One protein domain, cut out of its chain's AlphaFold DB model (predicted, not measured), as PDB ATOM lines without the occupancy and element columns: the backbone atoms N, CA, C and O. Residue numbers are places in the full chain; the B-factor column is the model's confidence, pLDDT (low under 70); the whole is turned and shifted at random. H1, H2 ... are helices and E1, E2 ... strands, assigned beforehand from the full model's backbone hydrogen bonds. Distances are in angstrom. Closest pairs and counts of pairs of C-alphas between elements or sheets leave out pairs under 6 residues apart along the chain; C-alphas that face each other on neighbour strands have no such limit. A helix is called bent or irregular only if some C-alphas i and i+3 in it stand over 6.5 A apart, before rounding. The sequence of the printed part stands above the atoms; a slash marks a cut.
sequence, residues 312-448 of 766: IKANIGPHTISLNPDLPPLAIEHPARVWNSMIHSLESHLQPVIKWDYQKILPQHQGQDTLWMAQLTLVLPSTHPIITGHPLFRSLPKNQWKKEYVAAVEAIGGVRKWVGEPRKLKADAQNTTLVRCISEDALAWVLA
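AT A GLANCE: This is residues 312 to 448 of the 766 residues of an uncharacterized protein of Kwoniella mangroviensis CBS 10435 (UniProt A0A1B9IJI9). A narrow three-stranded sheet, made of the long hairpin E3 and E4 with the shorter E5 beside E4, has the longest helix, H5, packed slantwise over one face. H1 packs on H5, and the small hairpin E1 and E2 lies by Ser 439 of H5 and Pro 335 of H1; H2, H3 and H4 gather at the sheet end far from the turn between E3 and E4. The printed part has 137 residues with six named helices and five named strands, in the order E1 E2 H1 E3 E4 H2 H3 H4 E5 H5 H6. The larger sheet has the order E3 E4 E5, E1 and E2 form a second one, and both are antiparallel; the class is mixed, helices and strands. The whole is only just compact, close to loose, with a radius of gyration of the C-alphas of 16.9 A, and flat, spanning 54 by 42 by 19 A.

HOW THE PARTS SIT: E1, residues 313 to 316, and E2, residues 319 to 322, form a hairpin at 150 degrees, with N 314 and O 321 within hydrogen-bond range at 2.9 A. H1, residues 335 to 344, has its Pro 335 C-alpha 7.6 A from that of Ser 322 in E2, their closest pair. E3, residues 353 to 361, and E4, residues 371 to 379, form an antiparallel hairpin at 160 degrees; N 357 and O 375 are 2.9 A apart, and N 377 and O 355 2.8 A. H2, residues 385 to 388, is close to but not clearly touching H3, residues 391 to 395, with the closest C-alphas, Ile 387 and Phe 393, 6.3 A apart. H4, residues 403 to 411, is near H3 and only grazes the larger sheet with its residues 406 to 410. E5, residues 415 to 419, is antiparallel to E4 at 164 degrees, with N 418 and O 376 at 2.8 A; E4 is the inner strand. H5, residues 426 to 439, is on this sheet at a height of 7.9 A, over E4 and E5 and only just not over E3, on which 2 of its C-alphas fall. It runs slantwise to the strands, at 57 degrees to E5 on the local plane, and the C-alphas of Ala 374 and Ala 429 are its closest pair with E4, 5.4 A apart. The sheet and H5 make two layers, a helix on one face of a sheet. H1 touches H5 at a steep tilt of 61 degrees, the same way, closest at the C-alphas of Pro 335 and Val 435, 6.2 A. H6, residues 442 to 447, only grazes the sheet with its residues 442 to 446 and is near H2. Every O i to N i+4 pair is within range in H1, H4, H5 and H6; H3 has 0 of 1, with 1 of 2 O i to N i+3 pairs, and H2 is too short for an i+4 pair.

IN THESE COORDINATES: E1 begins at C-alpha 313, (10.428, -62.815, 5.623). H1 is 14.1 A long, E3 25.8 A, E4 26.3 A, H4 12.3 A, E5 13.8 A and H5 20.1 A. E4 begins at C-alpha 371, (-13.309, -55.652, -2.872). H3 is irregular, with C-alphas 391 and 394 7.1 A apart. H6 ends at C-alpha 447, (9.932, -47.540, 19.747).

THE WHOLE: The two C-alphas farthest apart, those of Gly 367 and Arg 394, are 54.7 A from each other. The printed part has no cut, and the link from E2 to H1, with 12 residues, is long. The mean pLDDT of the printed part is 88.3; residue 312 and residues 314 to 320 are under 70.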
ATOM      1  N   ILE A 312       9.243 -63.889   1.268       66.88
ATOM      2  CA  ILE A 312       9.320 -62.594   1.950       66.88
ATOM      3  C   ILE A 312       9.204 -62.823   3.464       66.88
ATOM      4  O   ILE A 312       8.141 -63.184   3.978       66.88
ATOM      5  N   LYS A 313      10.315 -62.627   4.176       72.94
ATOM      6  CA  LYS A 313      10.428 -62.815   5.623       72.94
ATOM      7  C   LYS A 313      11.004 -61.562   6.263       72.94
ATOM      8  O   LYS A 313      12.099 -61.135   5.907       72.94
ATOM      9  N   ALA A 314      10.273 -60.992   7.214       68.38
ATOM     10  CA  ALA A 314      10.800 -59.935   8.063       68.38
ATOM     11  C   ALA A 314      11.657 -60.574   9.159       68.38
ATOM     12  O   ALA A 314      11.171 -61.412   9.918       68.38
ATOM     13  N   ASN A 315      12.924 -60.177   9.247       61.12
ATOM     14  CA  ASN A 315      13.762 -60.499  10.397       61.12
ATOM     15  C   ASN A 315      13.465 -59.473  11.486       61.12
ATOM     16  O   ASN A 315      13.791 -58.301  11.315       61.12
ATOM     17  N   ILE A 316      12.836 -59.906  12.576       59.19
ATOM     18  CA  ILE A 316      12.472 -59.041  13.697       59.19
ATOM     19  C   ILE A 316      13.036 -59.672  14.971       59.19
ATOM     20  O   ILE A 316      12.567 -60.704  15.455       59.19
ATOM     21  N   GLY A 317      14.127 -59.085  15.464       63.78
ATOM     22  CA  GLY A 317      14.977 -59.695  16.485       63.78
ATOM     23  C   GLY A 317      15.477 -61.085  16.056       63.78
ATOM     24  O   GLY A 317      15.888 -61.258  14.905       63.78
ATOM     25  N   PRO A 318      15.439 -62.100  16.941       54.16
ATOM     26  CA  PRO A 318      15.834 -63.470  16.611       54.16
ATOM     27  C   PRO A 318      14.780 -64.241  15.788       54.16
ATOM     28  O   PRO A 318      14.961 -65.435  15.535       54.16
ATOM     29  N   HIS A 319      13.670 -63.611  15.387       59.16
ATOM     30  CA  HIS A 319      12.541 -64.279  14.740       59.16
ATOM     31  C   HIS A 319      12.386 -63.866  13.268       59.16
ATOM     32  O   HIS A 319      12.080 -62.719  12.948       59.16
ATOM     33  N   THR A 320      12.520 -64.834  12.356       66.69
ATOM     34  CA  THR A 320      11.979 -64.725  10.992       66.69
ATOM     35  C   THR A 320      10.459 -64.831  11.036       66.69
ATOM     36  O   THR A 320       9.929 -65.892  11.368       66.69
ATOM     37  N   ILE A 321       9.762 -63.768  10.651       70.50
ATOM     38  CA  ILE A 321       8.309 -63.741  10.473       70.50
ATOM     39  C   ILE A 321       8.001 -63.878   8.987       70.50
ATOM     40  O   ILE A 321       8.476 -63.083   8.176       70.50
ATOM     41  N   SER A 322       7.180 -64.861   8.624       77.81
ATOM     42  CA  SER A 322       6.646 -64.976   7.269       77.81
ATOM     43  C   SER A 322       5.667 -63.835   6.983       77.81
ATOM     44  O   SER A 322       4.627 -63.719   7.630       77.81
ATOM     45  N   LEU A 323       5.978 -62.998   5.990       76.94
ATOM     46  CA  LEU A 323       5.111 -61.899   5.548       76.94
ATOM     47  C   LEU A 323       4.028 -62.363   4.556       76.94
ATOM     48  O   LEU A 323       3.487 -61.564   3.797       76.94
ATOM     49  N   ASN A 324       3.691 -63.654   4.550       83.31
ATOM     50  CA  ASN A 324       2.627 -64.195   3.713       83.31
ATOM     51  C   ASN A 324       1.240 -63.894   4.340       83.31
ATOM     52  O   ASN A 324       0.927 -64.443   5.402       83.31
ATOM     53  N   PRO A 325       0.384 -63.061   3.708       79.44
ATOM     54  CA  PRO A 325      -0.934 -62.707   4.245       79.44
ATOM     55  C   PRO A 325      -1.950 -63.857   4.170       79.44
ATOM     56  O   PRO A 325      -2.960 -63.808   4.872       79.44
ATOM     57  N   ASP A 326      -1.684 -64.881   3.352       84.12
ATOM     58  CA  ASP A 326      -2.584 -66.008   3.078       84.12
ATOM     59  C   ASP A 326      -2.319 -67.216   4.015       84.12
ATOM     60  O   ASP A 326      -2.833 -68.318   3.803       84.12
ATOM     61  N   LEU A 327      -1.508 -67.032   5.070       82.50
ATOM     62  CA  LEU A 327      -1.327 -68.022   6.138       82.50
ATOM     63  C   LEU A 327      -2.650 -68.299   6.883       82.50
ATOM     64  O   LEU A 327      -3.466 -67.395   7.064       82.50
ATOM     65  N   PRO A 328      -2.873 -69.523   7.403       80.19
ATOM     66  CA  PRO A 328      -4.055 -69.800   8.212       80.19
ATOM     67  C   PRO A 328      -4.006 -69.001   9.536       80.19
ATOM     68  O   PRO A 328      -2.953 -68.989  10.177       80.19
ATOM     69  N   PRO A 329      -5.122 -68.425  10.035       73.94
ATOM     70  CA  PRO A 329      -5.155 -67.602  11.262       73.94
ATOM     71  C   PRO A 329      -4.726 -68.275  12.581       73.94
ATOM     72  O   PRO A 329      -4.721 -67.635  13.635       73.94
ATOM     73  N   LEU A 330      -4.398 -69.571  12.548       74.44
ATOM     74  CA  LEU A 330      -3.851 -70.346  13.666       74.44
ATOM     75  C   LEU A 330      -2.330 -70.567  13.567       74.44
ATOM     76  O   LEU A 330      -1.738 -71.087  14.508       74.44
ATOM     77  N   ALA A 331      -1.682 -70.191  12.458       78.25
ATOM     78  CA  ALA A 331      -0.228 -70.254  12.343       78.25
ATOM     79  C   ALA A 331       0.428 -69.257  13.309       78.25
ATOM     80  O   ALA A 331       0.024 -68.099  13.383       78.25
ATOM     81  N   ILE A 332       1.475 -69.690  14.014       77.00
ATOM     82  CA  ILE A 332       2.244 -68.836  14.937       77.00
ATOM     83  C   ILE A 332       2.847 -67.636  14.185       77.00
ATOM     84  O   ILE A 332       2.841 -66.522  14.689       77.00
ATOM     85  N   GLU A 333       3.272 -67.838  12.939       81.94
ATOM     86  CA  GLU A 333       3.832 -66.798  12.064       81.94
ATOM     87  C   GLU A 333       2.778 -65.853  11.445       81.94
ATOM     88  O   GLU A 333       3.140 -64.944  10.707       81.94
ATOM     89  N   HIS A 334       1.476 -66.044  11.705       84.44
ATOM     90  CA  HIS A 334       0.417 -65.260  11.058       84.44
ATOM     91  C   HIS A 334       0.513 -63.759  11.416       84.44
ATOM     92  O   HIS A 334       0.432 -63.432  12.608       84.44
ATOM     93  N   PRO A 335       0.565 -62.830  10.433       81.62
ATOM     94  CA  PRO A 335       0.838 -61.406  10.659       81.62
ATOM     95  C   PRO A 335       0.023 -60.748  11.781       81.62
ATOM     96  O   PRO A 335       0.585 -60.032  12.603       81.62
ATOM     97  N   ALA A 336      -1.280 -61.037  11.891       85.69
ATOM     98  CA  ALA A 336      -2.122 -60.479  12.958       85.69
ATOM     99  C   ALA A 336      -1.801 -61.002  14.372       85.69
ATOM    100  O   ALA A 336      -1.931 -60.256  15.339       85.69
ATOM    101  N   ARG A 337      -1.363 -62.262  14.516       84.75
ATOM    102  CA  ARG A 337      -0.960 -62.806  15.825       84.75
ATOM    103  C   ARG A 337       0.382 -62.211  16.250       84.75
ATOM    104  O   ARG A 337       0.538 -61.792  17.393       84.75
ATOM    105  N   VAL A 338       1.318 -62.133  15.304       82.75
ATOM    106  CA  VAL A 338       2.645 -61.539  15.500       82.75
ATOM    107  C   VAL A 338       2.530 -60.054  15.850       82.75
ATOM    108  O   VAL A 338       3.099 -59.630  16.850       82.75
ATOM    109  N   TRP A 339       1.737 -59.278  15.103       87.50
ATOM    110  CA  TRP A 339       1.487 -57.862  15.388       87.50
ATOM    111  C   TRP A 339       0.922 -57.634  16.792       87.50
ATOM    112  O   TRP A 339       1.450 -56.809  17.536       87.50
ATOM    113  N   ASN A 340      -0.100 -58.401  17.188       87.00
ATOM    114  CA  ASN A 340      -0.670 -58.299  18.530       87.00
ATOM    115  C   ASN A 340       0.370 -58.645  19.612       87.00
ATOM    116  O   ASN A 340       0.476 -57.918  20.595       87.00
ATOM    117  N   SER A 341       1.174 -59.698  19.418       85.12
ATOM    118  CA  SER A 341       2.255 -60.065  20.348       85.12
ATOM    119  C   SER A 341       3.318 -58.963  20.469       85.12
ATOM    120  O   SER A 341       3.738 -58.632  21.576       85.12
ATOM    121  N   MET A 342       3.702 -58.327  19.354       85.88
ATOM    122  CA  MET A 342       4.637 -57.195  19.362       85.88
ATOM    123  C   MET A 342       4.062 -55.988  20.110       85.88
ATOM    124  O   MET A 342       4.713 -55.491  21.025       85.88
ATOM    125  N   ILE A 343       2.837 -55.551  19.797       89.38
ATOM    126  CA  ILE A 343       2.221 -54.394  20.467       89.38
ATOM    127  C   ILE A 343       1.981 -54.657  21.960       89.38
ATOM    128  O   ILE A 343       2.303 -53.798  22.774       89.38
ATOM    129  N   HIS A 344       1.503 -55.841  22.351       85.62
ATOM    130  CA  HIS A 344       1.324 -56.181  23.767       85.62
ATOM    131  C   HIS A 344       2.642 -56.490  24.507       85.62
ATOM    132  O   HIS A 344       2.633 -56.580  25.730       85.62
ATOM    133  N   SER A 345       3.781 -56.603  23.807       87.06
ATOM    134  CA  SER A 345       5.112 -56.624  24.440       87.06
ATOM    135  C   SER A 345       5.654 -55.229  24.785       87.06
ATOM    136  O   SER A 345       6.622 -55.124  25.537       87.06
ATOM    137  N   LEU A 346       5.035 -54.158  24.268       88.25
ATOM    138  CA  LEU A 346       5.375 -52.777  24.615       88.25
ATOM    139  C   LEU A 346       4.820 -52.403  25.993       88.25
ATOM    140  O   LEU A 346       3.724 -52.822  26.368       88.25
ATOM    141  N   GLU A 347       5.518 -51.522  26.707       89.69
ATOM    142  CA  GLU A 347       4.978 -50.897  27.916       89.69
ATOM    143  C   GLU A 347       3.704 -50.093  27.618       89.69
ATOM    144  O   GLU A 347       3.594 -49.437  26.581       89.69
ATOM    145  N   SER A 348       2.763 -50.056  28.563       88.88
ATOM    146  CA  SER A 348       1.457 -49.394  28.407       88.88
ATOM    147  C   SER A 348       1.535 -47.899  28.061       88.88
ATOM    148  O   SER A 348       0.579 -47.347  27.529       88.88
ATOM    149  N   HIS A 349       2.663 -47.240  28.352       88.38
ATOM    150  CA  HIS A 349       2.907 -45.833  28.017       88.38
ATOM    151  C   HIS A 349       3.426 -45.618  26.577       88.38
ATOM    152  O   HIS A 349       3.465 -44.474  26.115       88.38
ATOM    153  N   LEU A 350       3.805 -46.705  25.890       91.50
ATOM    154  CA  LEU A 350       4.260 -46.767  24.497       91.50
ATOM    155  C   LEU A 350       3.221 -47.401  23.555       91.50
ATOM    156  O   LEU A 350       3.248 -47.133  22.357       91.50
ATOM    157  N   GLN A 351       2.307 -48.232  24.073       93.50
ATOM    158  CA  GLN A 351       1.279 -48.911  23.275       93.50
ATOM    159  C   GLN A 351       0.424 -47.905  22.467       93.50
ATOM    160  O   GLN A 351      -0.260 -47.068  23.065       93.50
ATOM    161  N   PRO A 352       0.428 -47.963  21.120       93.56
ATOM    162  CA  PRO A 352      -0.367 -47.070  20.288       93.56
ATOM    163  C   PRO A 352      -1.845 -47.467  20.302       93.56
ATOM    164  O   PRO A 352      -2.190 -48.648  20.286       93.56
ATOM    165  N   VAL A 353      -2.732 -46.475  20.221       91.81
ATOM    166  CA  VAL A 353      -4.153 -46.711  19.956       91.81
ATOM    167  C   VAL A 353      -4.300 -47.184  18.511       91.81
ATOM    168  O   VAL A 353      -3.954 -46.472  17.563       91.81
ATOM    169  N   ILE A 354      -4.817 -48.403  18.348       93.69
ATOM    170  CA  ILE A 354      -5.042 -49.043  17.050       93.69
ATOM    171  C   ILE A 354      -6.443 -48.677  16.553       93.69
ATOM    172  O   ILE A 354      -7.442 -49.011  17.192       93.69
ATOM    173  N   LYS A 355      -6.520 -48.045  15.377       94.06
ATOM    174  CA  LYS A 355      -7.777 -47.742  14.682       94.06
ATOM    175  C   LYS A 355      -7.791 -48.368  13.290       94.06
ATOM    176  O   LYS A 355      -6.891 -48.137  12.486       94.06
ATOM    177  N   TRP A 356      -8.855 -49.113  12.998       96.19
ATOM    178  CA  TRP A 356      -9.098 -49.716  11.689       96.19
ATOM    179  C   TRP A 356     -10.255 -49.029  10.965       96.19
ATOM    180  O   TRP A 356     -11.385 -49.021  11.458       96.19
ATOM    181  N   ASP A 357      -9.992 -48.520   9.763       96.94
ATOM    182  CA  ASP A 357     -11.014 -48.088   8.813       96.94
ATOM    183  C   ASP A 357     -11.080 -49.084   7.644       96.94
ATOM    184  O   ASP A 357     -10.070 -49.649   7.227       96.94
ATOM    185  N   TYR A 358     -12.281 -49.322   7.116       97.44
ATOM    186  CA  TYR A 358     -12.512 -50.285   6.036       97.44
ATOM    187  C   TYR A 358     -13.348 -49.644   4.934       97.44
ATOM    188  O   TYR A 358     -14.481 -49.228   5.174       97.44
ATOM    189  N   GLN A 359     -12.812 -49.612   3.715       97.56
ATOM    190  CA  GLN A 359     -13.501 -49.108   2.534       97.56
ATOM    191  C   GLN A 359     -13.925 -50.276   1.641       97.56
ATOM    192  O   GLN A 359     -13.102 -51.079   1.201       97.56
ATOM    193  N   LYS A 360     -15.226 -50.365   1.347       97.31
ATOM    194  CA  LYS A 360     -15.760 -51.308   0.362       97.31
ATOM    195  C   LYS A 360     -15.655 -50.682  -1.028       97.31
ATOM    196  O   LYS A 360     -16.394 -49.753  -1.347       97.31
ATOM    197  N   ILE A 361     -14.737 -51.184  -1.844       96.56
ATOM    198  CA  ILE A 361     -14.578 -50.773  -3.237       96.56
ATOM    199  C   ILE A 361     -15.630 -51.516  -4.064       96.56
ATOM    200  O   ILE A 361     -15.614 -52.745  -4.186       96.56
ATOM    201  N   LEU A 362     -16.576 -50.754  -4.613       95.06
ATOM    202  CA  LEU A 362     -17.564 -51.275  -5.549       95.06
ATOM    203  C   LEU A 362     -16.913 -51.515  -6.924       95.06
ATOM    204  O   LEU A 362     -16.073 -50.716  -7.345       95.06
ATOM    205  N   PRO A 363     -17.287 -52.593  -7.633       92.50
ATOM    206  CA  PRO A 363     -16.737 -52.905  -8.946       92.50
ATOM    207  C   PRO A 363     -17.084 -51.819  -9.973       92.50
ATOM    208  O   PRO A 363     -18.248 -51.444 -10.117       92.50
ATOM    209  N   GLN A 364     -16.090 -51.349 -10.734       90.19
ATOM    210  CA  GLN A 364     -16.309 -50.360 -11.803       90.19
ATOM    211  C   GLN A 364     -17.001 -50.964 -13.036       90.19
ATOM    212  O   GLN A 364     -17.545 -50.234 -13.867       90.19
ATOM    213  N   HIS A 365     -16.984 -52.293 -13.177       93.12
ATOM    214  CA  HIS A 365     -17.582 -53.012 -14.301       93.12
ATOM    215  C   HIS A 365     -18.491 -54.145 -13.814       93.12
ATOM    216  O   HIS A 365     -18.168 -54.858 -12.861       93.12
ATOM    217  N   GLN A 366     -19.627 -54.345 -14.492       89.69
ATOM    218  CA  GLN A 366     -20.543 -55.448 -14.191       89.69
ATOM    219  C   GLN A 366     -19.816 -56.797 -14.311       89.69
ATOM    220  O   GLN A 366     -19.263 -57.115 -15.362       89.69
ATOM    221  N   GLY A 367     -19.834 -57.590 -13.235       89.00
ATOM    222  CA  GLY A 367     -19.200 -58.913 -13.177       89.00
ATOM    223  C   GLY A 367     -17.847 -58.980 -12.456       89.00
ATOM    224  O   GLY A 367     -17.304 -60.072 -12.330       89.00
ATOM    225  N   GLN A 368     -17.308 -57.863 -11.955       92.94
ATOM    226  CA  GLN A 368     -16.219 -57.887 -10.967       92.94
ATOM    227  C   GLN A 368     -16.779 -58.083  -9.543       92.94
ATOM    228  O   GLN A 368     -17.864 -57.595  -9.224       92.94
ATOM    229  N   ASP A 369     -16.027 -58.771  -8.679       93.38
ATOM    230  CA  ASP A 369     -16.366 -58.924  -7.257       93.38
ATOM    231  C   ASP A 369     -16.225 -57.593  -6.496       93.38
ATOM    232  O   ASP A 369     -15.390 -56.755  -6.839       93.38
ATOM    233  N   THR A 370     -16.987 -57.405  -5.411       95.31
ATOM    234  CA  THR A 370     -16.726 -56.296  -4.476       95.31
ATOM    235  C   THR A 370     -15.447 -56.560  -3.691       95.31
ATOM    236  O   THR A 370     -15.305 -57.637  -3.109       95.31
ATOM    237  N   LEU A 371     -14.562 -55.568  -3.619       97.06
ATOM    238  CA  LEU A 371     -13.309 -55.652  -2.872       97.06
ATOM    239  C   LEU A 371     -13.395 -54.845  -1.572       97.06
ATOM    240  O   LEU A 371     -14.156 -53.885  -1.452       97.06
ATOM    241  N   TRP A 372     -12.577 -55.225  -0.602       97.62
ATOM    242  CA  TRP A 372     -12.352 -54.509   0.644       97.62
ATOM    243  C   TRP A 372     -10.918 -54.006   0.672       97.62
ATOM    244  O   TRP A 372      -9.990 -54.768   0.423       97.62
ATOM    245  N   MET A 373     -10.746 -52.736   1.010       97.12
ATOM    246  CA  MET A 373      -9.461 -52.128   1.326       97.12
ATOM    247  C   MET A 373      -9.487 -51.757   2.808       97.12
ATOM    248  O   MET A 373     -10.468 -51.177   3.282       97.12
ATOM    249  N   ALA A 374      -8.447 -52.131   3.548       97.25
ATOM    250  CA  ALA A 374      -8.312 -51.776   4.953       97.25
ATOM    251  C   ALA A 374      -7.243 -50.690   5.114       97.25
ATOM    252  O   ALA A 374      -6.247 -50.655   4.391       97.25
ATOM    253  N   GLN A 375      -7.478 -49.804   6.075       97.69
ATOM    254  CA  GLN A 375      -6.546 -48.778   6.501       97.69
ATOM    255  C   GLN A 375      -6.306 -48.936   8.001       97.69
ATOM    256  O   GLN A 375      -7.239 -48.887   8.806       97.69
ATOM    257  N   LEU A 376      -5.039 -49.104   8.365       96.38
ATOM    258  CA  LEU A 376      -4.565 -49.105   9.739       96.38
ATOM    259  C   LEU A 376      -4.073 -47.702  10.075       96.38
ATOM    260  O   LEU A 376      -3.178 -47.184   9.415       96.38
ATOM    261  N   THR A 377      -4.638 -47.096  11.112       95.31
ATOM    262  CA  THR A 377      -4.103 -45.879  11.724       95.31
ATOM    263  C   THR A 377      -3.583 -46.229  13.113       95.31
ATOM    264  O   THR A 377      -4.323 -46.791  13.924       95.31
ATOM    265  N   LEU A 378      -2.326 -45.889  13.389       94.50
ATOM    266  CA  LEU A 378      -1.741 -45.961  14.725       94.50
ATOM    267  C   LEU A 378      -1.595 -44.540  15.269       94.50
ATOM    268  O   LEU A 378      -1.079 -43.663  14.572       94.50
ATOM    269  N   VAL A 379      -2.043 -44.326  16.504       93.56
ATOM    270  CA  VAL A 379      -1.932 -43.047  17.218       93.56
ATOM    271  C   VAL A 379      -1.135 -43.281  18.496       93.56
ATOM    272  O   VAL A 379      -1.534 -44.095  19.328       93.56
ATOM    273  N   LEU A 380      -0.010 -42.589  18.660       93.50
ATOM    274  CA  LEU A 380       0.806 -42.689  19.868       93.50
ATOM    275  C   LEU A 380       0.070 -42.039  21.066       93.50
ATOM    276  O   LEU A 380      -0.601 -41.017  20.890       93.50
ATOM    277  N   PRO A 381       0.164 -42.608  22.282       92.19
ATOM    278  CA  PRO A 381      -0.522 -42.083  23.463       92.19
ATOM    279  C   PRO A 381       0.053 -40.728  23.911       92.19
ATOM    280  O   PRO A 381       1.209 -40.406  23.649       92.19
ATOM    281  N   SER A 382      -0.723 -39.939  24.659       91.31
ATOM    282  CA  SER A 382      -0.295 -38.621  25.175       91.31
ATOM    283  C   SER A 382       0.962 -38.666  26.060       91.31
ATOM    284  O   SER A 382       1.661 -37.664  26.189       91.31
ATOM    285  N   THR A 383       1.263 -39.831  26.639       91.88
ATOM    286  CA  THR A 383       2.446 -40.147  27.455       91.88
ATOM    287  C   THR A 383       3.694 -40.508  26.647       91.88
ATOM    288  O   THR A 383       4.754 -40.698  27.239       91.88
ATOM    289  N   HIS A 384       3.596 -40.646  25.323       93.19
ATOM    290  CA  HIS A 384       4.691 -41.150  24.496       93.19
ATOM    291  C   HIS A 384       5.912 -40.209  24.529       93.19
ATOM    292  O   HIS A 384       5.718 -38.993  24.447       93.19
ATOM    293  N   PRO A 385       7.167 -40.705  24.561       90.50
ATOM    294  CA  PRO A 385       8.363 -39.855  24.553       90.50
ATOM    295  C   PRO A 385       8.402 -38.843  23.395       90.50
ATOM    296  O   PRO A 385       8.645 -37.661  23.626       90.50
ATOM    297  N   ILE A 386       8.051 -39.273  22.174       89.75
ATOM    298  CA  ILE A 386       7.952 -38.393  20.989       89.75
ATOM    299  C   ILE A 386       6.976 -37.227  21.228       89.75
ATOM    300  O   ILE A 386       7.279 -36.088  20.885       89.75
ATOM    301  N   ILE A 387       5.808 -37.497  21.824       91.25
ATOM    302  CA  ILE A 387       4.763 -36.486  22.042       91.25
ATOM    303  C   ILE A 387       5.121 -35.581  23.224       91.25
ATOM    304  O   ILE A 387       5.064 -34.363  23.089       91.25
ATOM    305  N   THR A 388       5.529 -36.155  24.359       91.88
ATOM    306  CA  THR A 388       5.865 -35.420  25.594       91.88
ATOM    307  C   THR A 388       7.134 -34.573  25.468       91.88
ATOM    308  O   THR A 388       7.218 -33.504  26.075       91.88
ATOM    309  N   GLY A 389       8.105 -35.019  24.664       89.19
ATOM    310  CA  GLY A 389       9.331 -34.285  24.348       89.19
ATOM    311  C   GLY A 389       9.164 -33.192  23.286       89.19
ATOM    312  O   GLY A 389      10.052 -32.351  23.142       89.19
ATOM    313  N   HIS A 390       8.049 -33.162  22.547       91.50
ATOM    314  CA  HIS A 390       7.849 -32.182  21.483       91.50
ATOM    315  C   HIS A 390       7.599 -30.766  22.047       91.50
ATOM    316  O   HIS A 390       6.782 -30.614  22.959       91.50
ATOM    317  N   PRO A 391       8.196 -29.686  21.495       91.62
ATOM    318  CA  PRO A 391       8.006 -28.325  22.016       91.62
ATOM    319  C   PRO A 391       6.538 -27.878  22.109       91.62
ATOM    320  O   PRO A 391       6.158 -27.184  23.052       91.62
ATOM    321  N   LEU A 392       5.695 -28.323  21.168       89.25
ATOM    322  CA  LEU A 392       4.258 -28.012  21.143       89.25
ATOM    323  C   LEU A 392       3.409 -28.847  22.122       89.25
ATOM    324  O   LEU A 392       2.204 -28.613  22.209       89.25
ATOM    325  N   PHE A 393       3.992 -29.782  22.886       91.00
ATOM    326  CA  PHE A 393       3.262 -30.617  23.852       91.00
ATOM    327  C   PHE A 393       2.439 -29.784  24.843       91.00
ATOM    328  O   PHE A 393       1.272 -30.069  25.099       91.00
ATOM    329  N   ARG A 394       3.021 -28.687  25.347       91.06
ATOM    330  CA  ARG A 394       2.370 -27.777  26.308       91.06
ATOM    331  C   ARG A 394       1.188 -26.995  25.722       91.06
ATOM    332  O   ARG A 394       0.397 -26.453  26.489       91.06
ATOM    333  N   SER A 395       1.080 -26.934  24.397       90.88
ATOM    334  CA  SER A 395      -0.026 -26.315  23.654       90.88
ATOM    335  C   SER A 395      -1.041 -27.327  23.103       90.88
ATOM    336  O   SER A 395      -2.014 -26.912  22.476       90.88
ATOM    337  N   LEU A 396      -0.858 -28.635  23.328       90.19
ATOM    338  CA  LEU A 396      -1.853 -29.631  22.927       90.19
ATOM    339  C   LEU A 396      -3.156 -29.469  23.737       90.19
ATOM    340  O   LEU A 396      -3.104 -29.232  24.949       90.19
ATOM    341  N   PRO A 397      -4.339 -29.644  23.116       90.25
ATOM    342  CA  PRO A 397      -5.601 -29.655  23.845       90.25
ATOM    343  C   PRO A 397      -5.612 -30.762  24.907       90.25
ATOM    344  O   PRO A 397      -5.427 -31.932  24.589       90.25
ATOM    345  N   LYS A 398      -5.897 -30.413  26.169       87.75
ATOM    346  CA  LYS A 398      -5.924 -31.376  27.295       87.75
ATOM    347  C   LYS A 398      -6.912 -32.537  27.105       87.75
ATOM    348  O   LYS A 398      -6.774 -33.567  27.754       87.75
ATOM    349  N   ASN A 399      -7.926 -32.363  26.255       86.62
ATOM    350  CA  ASN A 399      -8.894 -33.401  25.921       86.62
ATOM    351  C   ASN A 399      -8.450 -34.146  24.650       86.62
ATOM    352  O   ASN A 399      -8.659 -33.663  23.535       86.62
ATOM    353  N   GLN A 400      -7.896 -35.347  24.843       81.62
ATOM    354  CA  GLN A 400      -7.389 -36.222  23.779       81.62
ATOM    355  C   GLN A 400      -8.440 -36.652  22.738       81.62
ATOM    356  O   GLN A 400      -8.089 -37.084  21.643       81.62
ATOM    357  N   TRP A 401      -9.733 -36.524  23.056       78.06
ATOM    358  CA  TRP A 401     -10.839 -36.925  22.182       78.06
ATOM    359  C   TRP A 401     -11.257 -35.831  21.185       78.06
ATOM    360  O   TRP A 401     -12.040 -36.090  20.268       78.06
ATOM    361  N   LYS A 402     -10.746 -34.599  21.326       88.31
ATOM    362  CA  LYS A 402     -11.016 -33.519  20.368       88.31
ATOM    363  C   LYS A 402     -10.324 -33.782  19.026       88.31
ATOM    364  O   LYS A 402      -9.149 -34.139  18.980       88.31
ATOM    365  N   LYS A 403     -11.005 -33.454  17.919       87.25
ATOM    366  CA  LYS A 403     -10.412 -33.441  16.562       87.25
ATOM    367  C   LYS A 403      -9.143 -32.578  16.494       87.25
ATOM    368  O   LYS A 403      -8.188 -32.957  15.828       87.25
ATOM    369  N   GLU A 404      -9.134 -31.464  17.229       88.44
ATOM    370  CA  GLU A 404      -7.982 -30.572  17.431       88.44
ATOM    371  C   GLU A 404      -6.745 -31.323  17.957       88.44
ATOM    372  O   GLU A 404      -5.648 -31.129  17.445       88.44
ATOM    373  N   TYR A 405      -6.920 -32.209  18.948       87.88
ATOM    374  CA  TYR A 405      -5.824 -32.993  19.520       87.88
ATOM    375  C   TYR A 405      -5.291 -34.013  18.514       87.88
ATOM    376  O   TYR A 405      -4.085 -34.085  18.305       87.88
ATOM    377  N   VAL A 406      -6.178 -34.752  17.837       85.38
ATOM    378  CA  VAL A 406      -5.771 -35.740  16.821       85.38
ATOM    379  C   VAL A 406      -5.009 -35.071  15.673       85.38
ATOM    380  O   VAL A 406      -3.962 -35.569  15.275       85.38
ATOM    381  N   ALA A 407      -5.479 -33.917  15.188       89.06
ATOM    382  CA  ALA A 407      -4.796 -33.151  14.145       89.06
ATOM    383  C   ALA A 407      -3.434 -32.601  14.609       89.06
ATOM    384  O   ALA A 407      -2.469 -32.631  13.849       89.06
ATOM    385  N   ALA A 408      -3.328 -32.136  15.858       90.75
ATOM    386  CA  ALA A 408      -2.067 -31.649  16.410       90.75
ATOM    387  C   ALA A 408      -1.060 -32.784  16.677       90.75
ATOM    388  O   ALA A 408       0.127 -32.608  16.428       90.75
ATOM    389  N   VAL A 409      -1.510 -33.964  17.116       91.38
ATOM    390  CA  VAL A 409      -0.650 -35.154  17.250       91.38
ATOM    391  C   VAL A 409      -0.238 -35.705  15.881       91.38
ATOM    392  O   VAL A 409       0.899 -36.147  15.728       91.38
ATOM    393  N   GLU A 410      -1.101 -35.618  14.865       92.38
ATOM    394  CA  GLU A 410      -0.739 -35.934  13.479       92.38
ATOM    395  C   GLU A 410       0.345 -34.979  12.954       92.38
ATOM    396  O   GLU A 410       1.355 -35.445  12.431       92.38
ATOM    397  N   ALA A 411       0.222 -33.671  13.206       89.81
ATOM    398  CA  ALA A 411       1.247 -32.676  12.868       89.81
ATOM    399  C   ALA A 411       2.577 -32.838  13.643       89.81
ATOM    400  O   ALA A 411       3.608 -32.350  13.193       89.81
ATOM    401  N   ILE A 412       2.571 -33.533  14.787       90.50
ATOM    402  CA  ILE A 412       3.770 -33.908  15.568       90.50
ATOM    403  C   ILE A 412       4.404 -35.224  15.052       90.50
ATOM    404  O   ILE A 412       5.450 -35.651  15.534       90.50
ATOM    405  N   GLY A 413       3.791 -35.899  14.071       89.88
ATOM    406  CA  GLY A 413       4.233 -37.218  13.597       89.88
ATOM    407  C   GLY A 413       3.874 -38.368  14.549       89.88
ATOM    408  O   GLY A 413       4.373 -39.484  14.399       89.88
ATOM    409  N   GLY A 414       2.989 -38.111  15.521       92.38
ATOM    410  CA  GLY A 414       2.434 -39.098  16.449       92.38
ATOM    411  C   GLY A 414       1.244 -39.886  15.892       92.38
ATOM    412  O   GLY A 414       0.663 -40.699  16.609       92.38
ATOM    413  N   VAL A 415       0.884 -39.673  14.624       94.44
ATOM    414  CA  VAL A 415      -0.066 -40.504  13.873       94.44
ATOM    415  C   VAL A 415       0.618 -41.023  12.613       94.44
ATOM    416  O   VAL A 415       1.218 -40.245  11.874       94.44
ATOM    417  N   ARG A 416       0.476 -42.319  12.325       95.12
ATOM    418  CA  ARG A 416       0.830 -42.906  11.023       95.12
ATOM    419  C   ARG A 416      -0.298 -43.778  10.479       95.12
ATOM    420  O   ARG A 416      -1.125 -44.294  11.234       95.12
ATOM    421  N   LYS A 417      -0.354 -43.886   9.150       95.88
ATOM    422  CA  LYS A 417      -1.455 -44.487   8.385       95.88
ATOM    423  C   LYS A 417      -0.888 -45.430   7.324       95.88
ATOM    424  O   LYS A 417      -0.083 -45.007   6.504       95.88
ATOM    425  N   TRP A 418      -1.359 -46.672   7.312       96.81
ATOM    426  CA  TRP A 418      -1.006 -47.706   6.339       96.81
ATOM    427  C   TRP A 418      -2.250 -48.173   5.597       96.81
ATOM    428  O   TRP A 418      -3.300 -48.366   6.207       96.81
ATOM    429  N   VAL A 419      -2.124 -48.397   4.290       97.06
ATOM    430  CA  VAL A 419      -3.201 -48.921   3.436       97.06
ATOM    431  C   VAL A 419      -2.689 -50.164   2.718       97.06
ATOM    432  O   VAL A 419      -1.688 -50.097   1.995       97.06
ATOM    433  N   GLY A 420      -3.343 -51.301   2.956       93.69
ATOM    434  CA  GLY A 420      -3.035 -52.570   2.299       93.69
ATOM    435  C   GLY A 420      -3.699 -52.714   0.932       93.69
ATOM    436  O   GLY A 420      -4.510 -51.892   0.509       93.69
ATOM    437  N   GLU A 421      -3.367 -53.800   0.240       95.69
ATOM    438  CA  GLU A 421      -3.992 -54.133  -1.042       95.69
ATOM    439  C   GLU A 421      -5.496 -54.429  -0.899       95.69
ATOM    440  O   GLU A 421      -5.903 -55.064   0.081       95.69
ATOM    441  N   PRO A 422      -6.319 -54.078  -1.905       96.38
ATOM    442  CA  PRO A 422      -7.725 -54.450  -1.927       96.38
ATOM    443  C   PRO A 422      -7.895 -55.959  -2.174       96.38
ATOM    444  O   PRO A 422      -7.428 -56.500  -3.176       96.38
ATOM    445  N   ARG A 423      -8.601 -56.652  -1.275       96.12
ATOM    446  CA  ARG A 423      -8.829 -58.110  -1.325       96.12
ATOM    447  C   ARG A 423     -10.321 -58.453  -1.240       96.12
ATOM    448  O   ARG A 423     -11.148 -57.601  -0.924       96.12
ATOM    449  N   LYS A 424     -10.702 -59.695  -1.565       94.62
ATOM    450  CA  LYS A 424     -12.123 -60.104  -1.626       94.62
ATOM    451  C   LYS A 424     -12.777 -60.208  -0.247       94.62
ATOM    452  O   LYS A 424     -13.970 -59.937  -0.128       94.62
ATOM    453  N   LEU A 425     -12.018 -60.574   0.788       94.25
ATOM    454  CA  LEU A 425     -12.500 -60.614   2.168       94.25
ATOM    455  C   LEU A 425     -11.885 -59.482   2.999       94.25
ATOM    456  O   LEU A 425     -10.746 -59.064   2.792       94.25
ATOM    457  N   LYS A 426     -12.648 -59.020   3.995       94.50
ATOM    458  CA  LYS A 426     -12.229 -57.984   4.950       94.50
ATOM    459  C   LYS A 426     -10.997 -58.402   5.772       94.50
ATOM    460  O   LYS A 426     -10.160 -57.557   6.069       94.50
ATOM    461  N   ALA A 427     -10.885 -59.693   6.104       90.94
ATOM    462  CA  ALA A 427      -9.749 -60.255   6.835       90.94
ATOM    463  C   ALA A 427      -8.463 -60.244   5.992       90.94
ATOM    464  O   ALA A 427      -7.440 -59.756   6.456       90.94
ATOM    465  N   ASP A 428      -8.527 -60.682   4.732       91.19
ATOM    466  CA  ASP A 428      -7.393 -60.660   3.800       91.19
ATOM    467  C   ASP A 428      -6.841 -59.232   3.626       91.19
ATOM    468  O   ASP A 428      -5.632 -59.022   3.641       91.19
ATOM    469  N   ALA A 429      -7.730 -58.236   3.512       94.19
ATOM    470  CA  ALA A 429      -7.360 -56.822   3.417       94.19
ATOM    471  C   ALA A 429      -6.713 -56.294   4.715       94.19
ATOM    472  O   ALA A 429      -5.783 -55.486   4.677       94.19
ATOM    473  N   GLN A 430      -7.172 -56.765   5.878       94.44
ATOM    474  CA  GLN A 430      -6.526 -56.484   7.162       94.44
ATOM    475  C   GLN A 430      -5.121 -57.114   7.215       94.44
ATOM    476  O   GLN A 430      -4.165 -56.444   7.604       94.44
ATOM    477  N   ASN A 431      -4.974 -58.363   6.758       92.44
ATOM    478  CA  ASN A 431      -3.700 -59.080   6.700       92.44
ATOM    479  C   ASN A 431      -2.687 -58.410   5.758       92.44
ATOM    480  O   ASN A 431      -1.539 -58.237   6.158       92.44
ATOM    481  N   THR A 432      -3.076 -57.980   4.550       93.94
ATOM    482  CA  THR A 432      -2.167 -57.247   3.643       93.94
ATOM    483  C   THR A 432      -1.745 -55.898   4.225       93.94
ATOM    484  O   THR A 432      -0.585 -55.509   4.100       93.94
ATOM    485  N   THR A 433      -2.647 -55.205   4.928       95.31
ATOM    486  CA  THR A 433      -2.327 -53.950   5.631       95.31
ATOM    487  C   THR A 433      -1.355 -54.176   6.792       95.31
ATOM    488  O   THR A 433      -0.431 -53.387   6.980       95.31
ATOM    489  N   LEU A 434      -1.516 -55.271   7.543       94.00
ATOM    490  CA  LEU A 434      -0.591 -55.673   8.608       94.00
ATOM    491  C   LEU A 434       0.780 -56.073   8.062       94.00
ATOM    492  O   LEU A 434       1.786 -55.607   8.583       94.00
ATOM    493  N   VAL A 435       0.834 -56.877   6.996       91.94
ATOM    494  CA  VAL A 435       2.088 -57.224   6.305       91.94
ATOM    495  C   VAL A 435       2.836 -55.960   5.893       91.94
ATOM    496  O   VAL A 435       4.021 -55.836   6.195       91.94
ATOM    497  N   ARG A 436       2.132 -54.988   5.297       94.12
ATOM    498  CA  ARG A 436       2.704 -53.689   4.932       94.12
ATOM    499  C   ARG A 436       3.258 -52.943   6.152       94.12
ATOM    500  O   ARG A 436       4.429 -52.579   6.155       94.12
ATOM    501  N   CYS A 437       2.449 -52.789   7.200       93.38
ATOM    502  CA  CYS A 437       2.815 -52.138   8.464       93.38
ATOM    503  C   CYS A 437       4.057 -52.772   9.129       93.38
ATOM    504  O   CYS A 437       4.923 -52.063   9.637       93.38
ATOM    505  N   ILE A 438       4.178 -54.102   9.089       90.12
ATOM    506  CA  ILE A 438       5.345 -54.839   9.599       90.12
ATOM    507  C   ILE A 438       6.567 -54.624   8.686       90.12
ATOM    508  O   ILE A 438       7.666 -54.401   9.184       90.12
ATOM    509  N   SER A 439       6.390 -54.653   7.360       88.25
ATOM    510  CA  SER A 439       7.487 -54.475   6.393       88.25
ATOM    511  C   SER A 439       8.055 -53.050   6.337       88.25
ATOM    512  O   SER A 439       9.234 -52.879   6.044       88.25
ATOM    513  N   GLU A 440       7.243 -52.038   6.658       89.31
ATOM    514  CA  GLU A 440       7.651 -50.628   6.773       89.31
ATOM    515  C   GLU A 440       8.181 -50.271   8.183       89.31
ATOM    516  O   GLU A 440       8.316 -49.094   8.516       89.31
ATOM    517  N   ASP A 441       8.464 -51.283   9.014       88.12
ATOM    518  CA  ASP A 441       9.002 -51.173  10.378       88.12
ATOM    519  C   ASP A 441       8.243 -50.167  11.270       88.12
ATOM    520  O   ASP A 441       8.798 -49.290  11.942       88.12
ATOM    521  N   ALA A 442       6.912 -50.298  11.285       91.44
ATOM    522  CA  ALA A 442       6.051 -49.479  12.132       91.44
ATOM    523  C   ALA A 442       6.360 -49.628  13.632       91.44
ATOM    524  O   ALA A 442       6.050 -48.720  14.403       91.44
ATOM    525  N   LEU A 443       6.970 -50.741  14.058       89.12
ATOM    526  CA  LEU A 443       7.336 -50.938  15.458       89.12
ATOM    527  C   LEU A 443       8.578 -50.123  15.840       89.12
ATOM    528  O   LEU A 443       8.565 -49.518  16.909       89.12
ATOM    529  N   ALA A 444       9.597 -50.004  14.977       87.94
ATOM    530  CA  ALA A 444      10.702 -49.076  15.227       87.94
ATOM    531  C   ALA A 444      10.237 -47.610  15.277       87.94
ATOM    532  O   ALA A 444      10.792 -46.830  16.049       87.94
ATOM    533  N   TRP A 445       9.194 -47.229  14.524       89.44
ATOM    534  CA  TRP A 445       8.573 -45.901  14.666       89.44
ATOM    535  C   TRP A 445       7.957 -45.683  16.055       89.44
ATOM    536  O   TRP A 445       8.213 -44.645  16.662       89.44
ATOM    537  N   VAL A 446       7.195 -46.654  16.577       90.12
ATOM    538  CA  VAL A 446       6.664 -46.588  17.953       90.12
ATOM    539  C   VAL A 446       7.811 -46.562  18.970       90.12
ATOM    540  O   VAL A 446       7.805 -45.769  19.901       90.12
ATOM    541  N   LEU A 447       8.839 -47.389  18.784       87.81
ATOM    542  CA  LEU A 447       9.932 -47.540  19.747       87.81
ATOM    543  C   LEU A 447      10.953 -46.390  19.760       87.81
ATOM    544  O   LEU A 447      11.737 -46.329  20.703       87.81
ATOM    545  N   ALA A 448      10.993 -45.504  18.756       79.56
ATOM    546  CA  ALA A 448      12.019 -44.463  18.612       79.56
ATOM    547  C   ALA A 448      11.786 -43.253  19.551       79.56
ATOM    548  O   ALA A 448      11.040 -42.339  19.194       79.56
TER     549      ALA A 448